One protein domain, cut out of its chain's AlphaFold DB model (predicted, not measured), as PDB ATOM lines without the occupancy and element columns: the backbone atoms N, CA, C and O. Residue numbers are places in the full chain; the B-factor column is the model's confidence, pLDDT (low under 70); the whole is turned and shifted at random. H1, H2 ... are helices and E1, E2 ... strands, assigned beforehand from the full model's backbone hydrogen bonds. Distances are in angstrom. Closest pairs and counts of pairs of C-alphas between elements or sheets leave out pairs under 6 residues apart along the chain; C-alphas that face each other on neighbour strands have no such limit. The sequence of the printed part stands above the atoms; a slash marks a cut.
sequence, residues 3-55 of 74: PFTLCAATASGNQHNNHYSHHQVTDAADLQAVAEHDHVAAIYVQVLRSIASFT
ATOM      1  N   PRO A   3     244.050 294.631 366.891       93.31
ATOM      2  CA  PRO A   3     242.954 293.795 367.368       93.31
ATOM      3  C   PRO A   3     241.667 294.587 367.619       93.31
ATOM      4  O   PRO A   3     241.721 295.710 368.115       93.31
ATOM      5  N   PHE A   4     240.516 293.974 367.347       94.31
ATOM      6  CA  PHE A   4     239.188 294.535 367.631       94.31
ATOM      7  C   PHE A   4     238.180 293.422 367.938       94.31
ATOM      8  O   PHE A   4     238.505 292.242 367.815       94.31
ATOM      9  N   THR A   5     236.969 293.772 368.375       94.94
ATOM     10  CA  THR A   5     235.984 292.783 368.847       94.94
ATOM     11  C   THR A   5     234.739 292.732 367.965       94.94
ATOM     12  O   THR A   5     233.892 293.616 368.023       94.94
ATOM     13  N   LEU A   6     234.550 291.670 367.189       95.62
ATOM     14  CA  LEU A   6     233.251 291.397 366.565       95.62
ATOM     15  C   LEU A   6     232.468 290.427 367.440       95.62
ATOM     16  O   LEU A   6     233.046 289.540 368.055       95.62
ATOM     17  N   CYS A   7     231.152 290.581 367.502       95.56
ATOM     18  CA  CYS A   7     230.296 289.593 368.144       95.56
ATOM     19  C   CYS A   7     229.467 288.883 367.080       95.56
ATOM     20  O   CYS A   7     228.911 289.550 366.212       95.56
ATOM     21  N   ALA A   8     229.388 287.557 367.138       96.62
ATOM     22  CA  ALA A   8     228.824 286.739 366.073       96.62
ATOM     23  C   ALA A   8     227.704 285.837 366.587       96.62
ATOM     24  O   ALA A   8     227.751 285.298 367.697       96.62
ATOM     25  N   ALA A   9     226.692 285.670 365.750       96.56
ATOM     26  CA  ALA A   9     225.722 284.602 365.861       96.56
ATOM     27  C   ALA A   9     226.374 283.237 365.579       96.56
ATOM     28  O   ALA A   9     227.466 283.147 365.028       96.56
ATOM     29  N   THR A  10     225.663 282.155 365.891       92.38
ATOM     30  CA  THR A  10     226.046 280.792 365.475       92.38
ATOM     31  C   THR A  10     225.519 280.416 364.083       92.38
ATOM     32  O   THR A  10     225.719 279.290 363.631       92.38
ATOM     33  N   ALA A  11     224.801 281.328 363.420       89.81
ATOM     34  CA  ALA A  11     224.184 281.139 362.112       89.81
ATOM     35  C   ALA A  11     224.095 282.474 361.353       89.81
ATOM     36  O   ALA A  11     224.234 283.543 361.946       89.81
ATOM     37  N   SER A  12     223.831 282.409 360.049       93.81
ATOM     38  CA  SER A  12     223.635 283.569 359.169       93.81
ATOM     39  C   SER A  12     222.192 283.656 358.664       93.81
ATOM     40  O   SER A  12     221.572 282.626 358.387       93.81
ATOM     41  N   GLY A  13     221.678 284.869 358.466       93.94
ATOM     42  CA  GLY A  13     220.374 285.112 357.845       93.94
ATOM     43  C   GLY A  13     219.169 284.834 358.748       93.94
ATOM     44  O   GLY A  13     218.056 284.673 358.245       93.94
ATOM     45  N   ASN A  14     219.354 284.782 360.071       93.50
ATOM     46  CA  ASN A  14     218.243 284.607 361.007       93.50
ATOM     47  C   ASN A  14     217.847 285.945 361.636       93.50
ATOM     48  O   ASN A  14     218.362 286.338 362.681       93.50
ATOM     49  N   GLN A  15     216.844 286.597 361.047       91.38
ATOM     50  CA  GLN A  15     216.326 287.894 361.501       91.38
ATOM     51  C   GLN A  15     215.815 287.920 362.955       91.38
ATOM     52  O   GLN A  15     215.650 288.994 363.528       91.38
ATOM     53  N   HIS A  16     215.517 286.758 363.547       92.06
ATOM     54  CA  HIS A  16     215.043 286.653 364.928       92.06
ATOM     55  C   HIS A  16     216.173 286.400 365.931       92.06
ATOM     56  O   HIS A  16     215.924 286.415 367.138       92.06
ATOM     57  N   ASN A  17     217.405 286.163 365.465       92.75
ATOM     58  CA  ASN A  17     218.528 285.958 366.360       92.75
ATOM     59  C   ASN A  17     219.016 287.280 366.960       92.75
ATOM     60  O   ASN A  17     219.509 288.172 366.267       92.75
ATOM     61  N   ASN A  18     218.959 287.339 368.288       95.12
ATOM     62  CA  ASN A  18     219.490 288.444 369.071       95.12
ATOM     63  C   ASN A  18     220.677 288.035 369.952       95.12
ATOM     64  O   ASN A  18     221.108 288.844 370.764       95.12
ATOM     65  N   HIS A  19     221.222 286.822 369.804       97.00
ATOM     66  CA  HIS A  19     222.383 286.365 370.568       97.00
ATOM     67  C   HIS A  19     223.672 286.433 369.734       97.00
ATOM     68  O   HIS A  19     223.754 285.806 368.677       97.00
ATOM     69  N   TYR A  20     224.666 287.177 370.227       97.00
ATOM     70  CA  TYR A  20     225.945 287.441 369.562       97.00
ATOM     71  C   TYR A  20     227.112 287.281 370.544       97.00
ATOM     72  O   TYR A  20     227.386 288.168 371.355       97.00
ATOM     73  N   SER A  21     227.797 286.141 370.482       96.12
ATOM     74  CA  SER A  21     228.945 285.831 371.342       96.12
ATOM     75  C   SER A  21     230.161 286.668 370.972       96.12
ATOM     76  O   SER A  21     230.324 287.025 369.814       96.12
ATOM     77  N   HIS A  22     231.021 286.990 371.939       93.50
ATOM     78  CA  HIS A  22     232.186 287.847 371.701       93.50
ATOM     79  C   HIS A  22     233.319 287.092 370.989       93.50
ATOM     80  O   HIS A  22     233.700 286.006 371.423       93.50
ATOM     81  N   HIS A  23     233.912 287.709 369.966       93.38
ATOM     82  CA  HIS A  23     235.087 287.210 369.254       93.38
ATOM     83  C   HIS A  23     236.148 288.306 369.152       93.38
ATOM     84  O   HIS A  23     235.905 289.403 368.643       93.38
ATOM     85  N   GLN A  24     237.351 288.006 369.633       95.19
ATOM     86  CA  GLN A  24     238.493 288.879 369.408       95.19
ATOM     87  C   GLN A  24     239.063 288.587 368.023       95.19
ATOM     88  O   GLN A  24     239.491 287.472 367.757       95.19
ATOM     89  N   VAL A  25     239.084 289.597 367.163       95.94
ATOM     90  CA  VAL A  25     239.695 289.525 365.840       95.94
ATOM     91  C   VAL A  25     241.122 290.032 365.955       95.94
ATOM     92  O   VAL A  25     241.349 291.192 366.312       95.94
ATOM     93  N   THR A  26     242.091 289.168 365.673       96.81
ATOM     94  CA  THR A  26     243.521 289.498 365.734       96.81
ATOM     95  C   THR A  26     244.199 289.404 364.371       96.81
ATOM     96  O   THR A  26     245.161 290.134 364.103       96.81
ATOM     97  N   ASP A  27     243.644 288.593 363.470       96.94
ATOM     98  CA  ASP A  27     244.132 288.412 362.112       96.94
ATOM     99  C   ASP A  27     243.000 288.268 361.074       96.94
ATOM    100  O   ASP A  27     241.818 288.481 361.353       96.94
ATOM    101  N   ALA A  28     243.386 287.998 359.826       96.69
ATOM    102  CA  ALA A  28     242.448 287.864 358.719       96.69
ATOM    103  C   ALA A  28     241.626 286.565 358.772       96.69
ATOM    104  O   ALA A  28     240.505 286.555 358.269       96.69
ATOM    105  N   ALA A  29     242.158 285.492 359.363       97.06
ATOM    106  CA  ALA A  29     241.446 284.226 359.483       97.06
ATOM    107  C   ALA A  29     240.318 284.343 360.518       97.06
ATOM    108  O   ALA A  29     239.198 283.917 360.242       97.06
ATOM    109  N   ASP A  30     240.584 285.014 361.645       96.88
ATOM    110  CA  ASP A  30     239.561 285.366 362.637       96.88
ATOM    111  C   ASP A  30     238.436 286.187 361.993       96.88
ATOM    112  O   ASP A  30     237.250 285.903 362.175       96.88
ATOM    113  N   LEU A  31     238.815 287.209 361.216       95.75
ATOM    114  CA  LEU A  31     237.857 288.083 360.547       95.75
ATOM    115  C   LEU A  31     236.994 287.305 359.554       95.75
ATOM    116  O   LEU A  31     235.780 287.497 359.529       95.75
ATOM    117  N   GLN A  32     237.605 286.428 358.757       96.31
ATOM    118  CA  GLN A  32     236.884 285.595 357.802       96.31
ATOM    119  C   GLN A  32     235.866 284.697 358.513       96.31
ATOM    120  O   GLN A  32     234.702 284.696 358.128       96.31
ATOM    121  N   ALA A  33     236.275 284.005 359.578       95.44
ATOM    122  CA  ALA A  33     235.390 283.116 360.327       95.44
ATOM    123  C   ALA A  33     234.185 283.856 360.932       95.44
ATOM    124  O   ALA A  33     233.064 283.357 360.892       95.44
ATOM    125  N   VAL A  34     234.386 285.065 361.467       95.69
ATOM    126  CA  VAL A  34     233.279 285.861 362.020       95.69
ATOM    127  C   VAL A  34     232.369 286.419 360.922       95.69
ATOM    128  O   VAL A  34     231.150 286.459 361.093       95.69
ATOM    129  N   ALA A  35     232.936 286.834 359.788       93.75
ATOM    130  CA  ALA A  35     232.185 287.417 358.678       93.75
ATOM    131  C   ALA A  35     231.250 286.416 357.969       93.75
ATOM    132  O   ALA A  35     230.331 286.843 357.273       93.75
ATOM    133  N   GLU A  36     231.449 285.108 358.160       95.25
ATOM    134  CA  GLU A  36     230.551 284.050 357.670       95.25
ATOM    135  C   GLU A  36     229.217 283.971 358.442       95.25
ATOM    136  O   GLU A  36     228.277 283.306 357.999       95.25
ATOM    137  N   HIS A  37     229.098 284.664 359.577       95.81
ATOM    138  CA  HIS A  37     227.893 284.711 360.404       95.81
ATOM    139  C   HIS A  37     227.317 286.126 360.507       95.81
ATOM    140  O   HIS A  37     227.997 287.125 360.250       95.81
ATOM    141  N   ASP A  38     226.054 286.223 360.942       95.19
ATOM    142  CA  ASP A  38     225.485 287.516 361.318       95.19
ATOM    143  C   ASP A  38     226.304 288.070 362.491       95.19
ATOM    144  O   ASP A  38     226.453 287.413 363.526       95.19
ATOM    145  N   HIS A  39     226.845 289.276 362.343       94.50
ATOM    146  CA  HIS A  39     227.749 289.861 363.324       94.50
ATOM    147  C   HIS A  39     227.405 291.313 363.637       94.50
ATOM    148  O   HIS A  39     226.759 292.026 362.868       94.50
ATOM    149  N   VAL A  40     227.849 291.753 364.808       93.94
ATOM    150  CA  VAL A  40     227.643 293.099 365.330       93.94
ATOM    151  C   VAL A  40     228.925 293.630 365.950       93.94
ATOM    152  O   VAL A  40     229.730 292.889 366.514       93.94
ATOM    153  N   ALA A  41     229.083 294.946 365.869       94.25
ATOM    154  CA  ALA A  41     230.249 295.660 366.362       94.25
ATOM    155  C   ALA A  41     230.056 296.257 367.755       94.25
ATOM    156  O   ALA A  41     230.367 297.419 367.999       94.25
ATOM    157  N   ALA A  42     229.475 295.472 368.656       94.31
ATOM    158  CA  ALA A  42     229.221 295.882 370.026       94.31
ATOM    159  C   ALA A  42     229.142 294.663 370.942       94.31
ATOM    160  O   ALA A  42     228.685 293.595 370.537       94.31
ATOM    161  N   ILE A  43     229.573 294.861 372.181       95.31
ATOM    162  CA  ILE A  43     229.530 293.890 373.271       95.31
ATOM    163  C   ILE A  43     228.212 294.073 374.022       95.31
ATOM    164  O   ILE A  43     227.804 295.205 374.311       95.31
ATOM    165  N   TYR A  44     227.567 292.959 374.372       96.12
ATOM    166  CA  TYR A  44     226.290 292.964 375.078       96.12
ATOM    167  C   TYR A  44     226.308 292.072 376.320       96.12
ATOM    168  O   TYR A  44     226.850 290.964 376.316       96.12
ATOM    169  N   VAL A  45     225.634 292.515 377.380       96.50
ATOM    170  CA  VAL A  45     225.356 291.701 378.566       96.50
ATOM    171  C   VAL A  45     224.600 290.444 378.143       96.50
ATOM    172  O   VAL A  45     223.614 290.520 377.408       96.50
ATOM    173  N   GLN A  46     225.073 289.284 378.609       96.06
ATOM    174  CA  GLN A  46     224.513 287.970 378.261       96.06
ATOM    175  C   GLN A  46     224.406 287.736 376.749       96.06
ATOM    176  O   GLN A  46     223.508 287.024 376.301       96.06
ATOM    177  N   VAL A  47     225.301 288.357 375.971       96.25
ATOM    178  CA  VAL A  47     225.360 288.270 374.507       96.25
ATOM    179  C   VAL A  47     224.060 288.683 373.808       96.25
ATOM    180  O   VAL A  47     223.865 288.363 372.643       96.25
ATOM    181  N   LEU A  48     223.156 289.387 374.495       96.75
ATOM    182  CA  LEU A  48     221.828 289.720 373.986       96.75
ATOM    183  C   LEU A  48     221.825 291.119 373.366       96.75
ATOM    184  O   LEU A  48     221.883 292.119 374.074       96.75
ATOM    185  N   ARG A  49     221.688 291.209 372.044       95.50
ATOM    186  CA  ARG A  49     221.577 292.478 371.324       95.50
ATOM    187  C   ARG A  49     220.314 293.223 371.749       95.50
ATOM    188  O   ARG A  49     219.206 292.910 371.322       95.50
ATOM    189  N   SER A  50     220.497 294.259 372.556       95.25
ATOM    190  CA  SER A  50     219.458 295.219 372.913       95.25
ATOM    191  C   SER A  50     220.096 296.526 373.385       95.25
ATOM    192  O   SER A  50     221.264 296.543 373.772       95.25
ATOM    193  N   ILE A  51     219.330 297.621 373.388       94.38
ATOM    194  CA  ILE A  51     219.789 298.899 373.960       94.38
ATOM    195  C   ILE A  51     220.091 298.739 375.456       94.38
ATOM    196  O   ILE A  51     221.100 299.240 375.934       94.38
ATOM    197  N   ALA A  52     219.249 298.000 376.182       97.12
ATOM    198  CA  ALA A  52     219.407 297.776 377.620       97.12
ATOM    199  C   ALA A  52     220.622 296.899 377.971       97.12
ATOM    200  O   ALA A  52     221.110 296.949 379.096       97.12
ATOM    201  N   SER A  53     221.097 296.097 377.021       96.31
ATOM    202  CA  SER A  53     222.213 295.169 377.206       96.31
ATOM    203  C   SER A  53     223.529 295.697 376.634       96.31
ATOM    204  O   SER A  53     224.545 295.028 376.790       96.31
ATOM    205  N   PHE A  54     223.542 296.846 375.952       96.00
ATOM    206  CA  PHE A  54     224.763 297.405 375.369       96.00
ATOM    207  C   PHE A  54     225.818 297.675 376.451       96.00
ATOM    208  O   PHE A  54     225.507 298.233 377.502       96.00
ATOM    209  N   THR A  55     227.061 297.273 376.185       95.56
ATOM    210  CA  THR A  55     228.186 297.467 377.107       95.56
ATOM    211  C   THR A  55     229.249 298.385 376.517       95.56
ATOM    212  O   THR A  55     229.541 299.417 377.111       95.56
TER     213      THR A  55
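AT A GLANCE: This is residues 3 to 55 of the 74 residues of an uncharacterized protein of Cutibacterium acnes (UniProt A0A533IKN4). Little regular structure is present: a small two-stranded hairpin, E1 and E2, has a wide loop of residues 9 to 20, the short helix H1 close to both strands, and a long winding tail, residues 36 to 55. The tail folds back past E1, where residues 39 to 40 pair antiparallel with residues 7 to 8. The 53 printed residues run E1, E2, H1; the class is mixed, with 18 residues in named elements. The whole is compact, with a radius of gyration of the C-alphas of 10.7 A, and flat, spanning 31 by 23 by 12 A.

HOW THE PARTS SIT: Strands E1, residues 4 to 8, and E2, residues 21 to 25, are antiparallel at 144 degrees; N 6 and O 23 are within hydrogen-bond range at 3.0 A. The closest C-alphas of E2 and H1, residues 28 to 35, are those of Val 25 and Leu 31, 5.8 A apart. In H1 every O i to N i+4 pair is within hydrogen-bond range.

IN THESE COORDINATES: E1 measures 13.1 A from C-alpha 4 at (239.188, 294.535, 367.631), E2 12.6 A, and H1 10.3 A to C-alpha 35 at (232.185, 287.417, 358.678).

THE WHOLE: The farthest C-alphas, Ala 29 and Ala 52, are 31.6 A apart. The link E1 to E2 is long. The printed part has no cut, and no printed residue is under 70 in pLDDT.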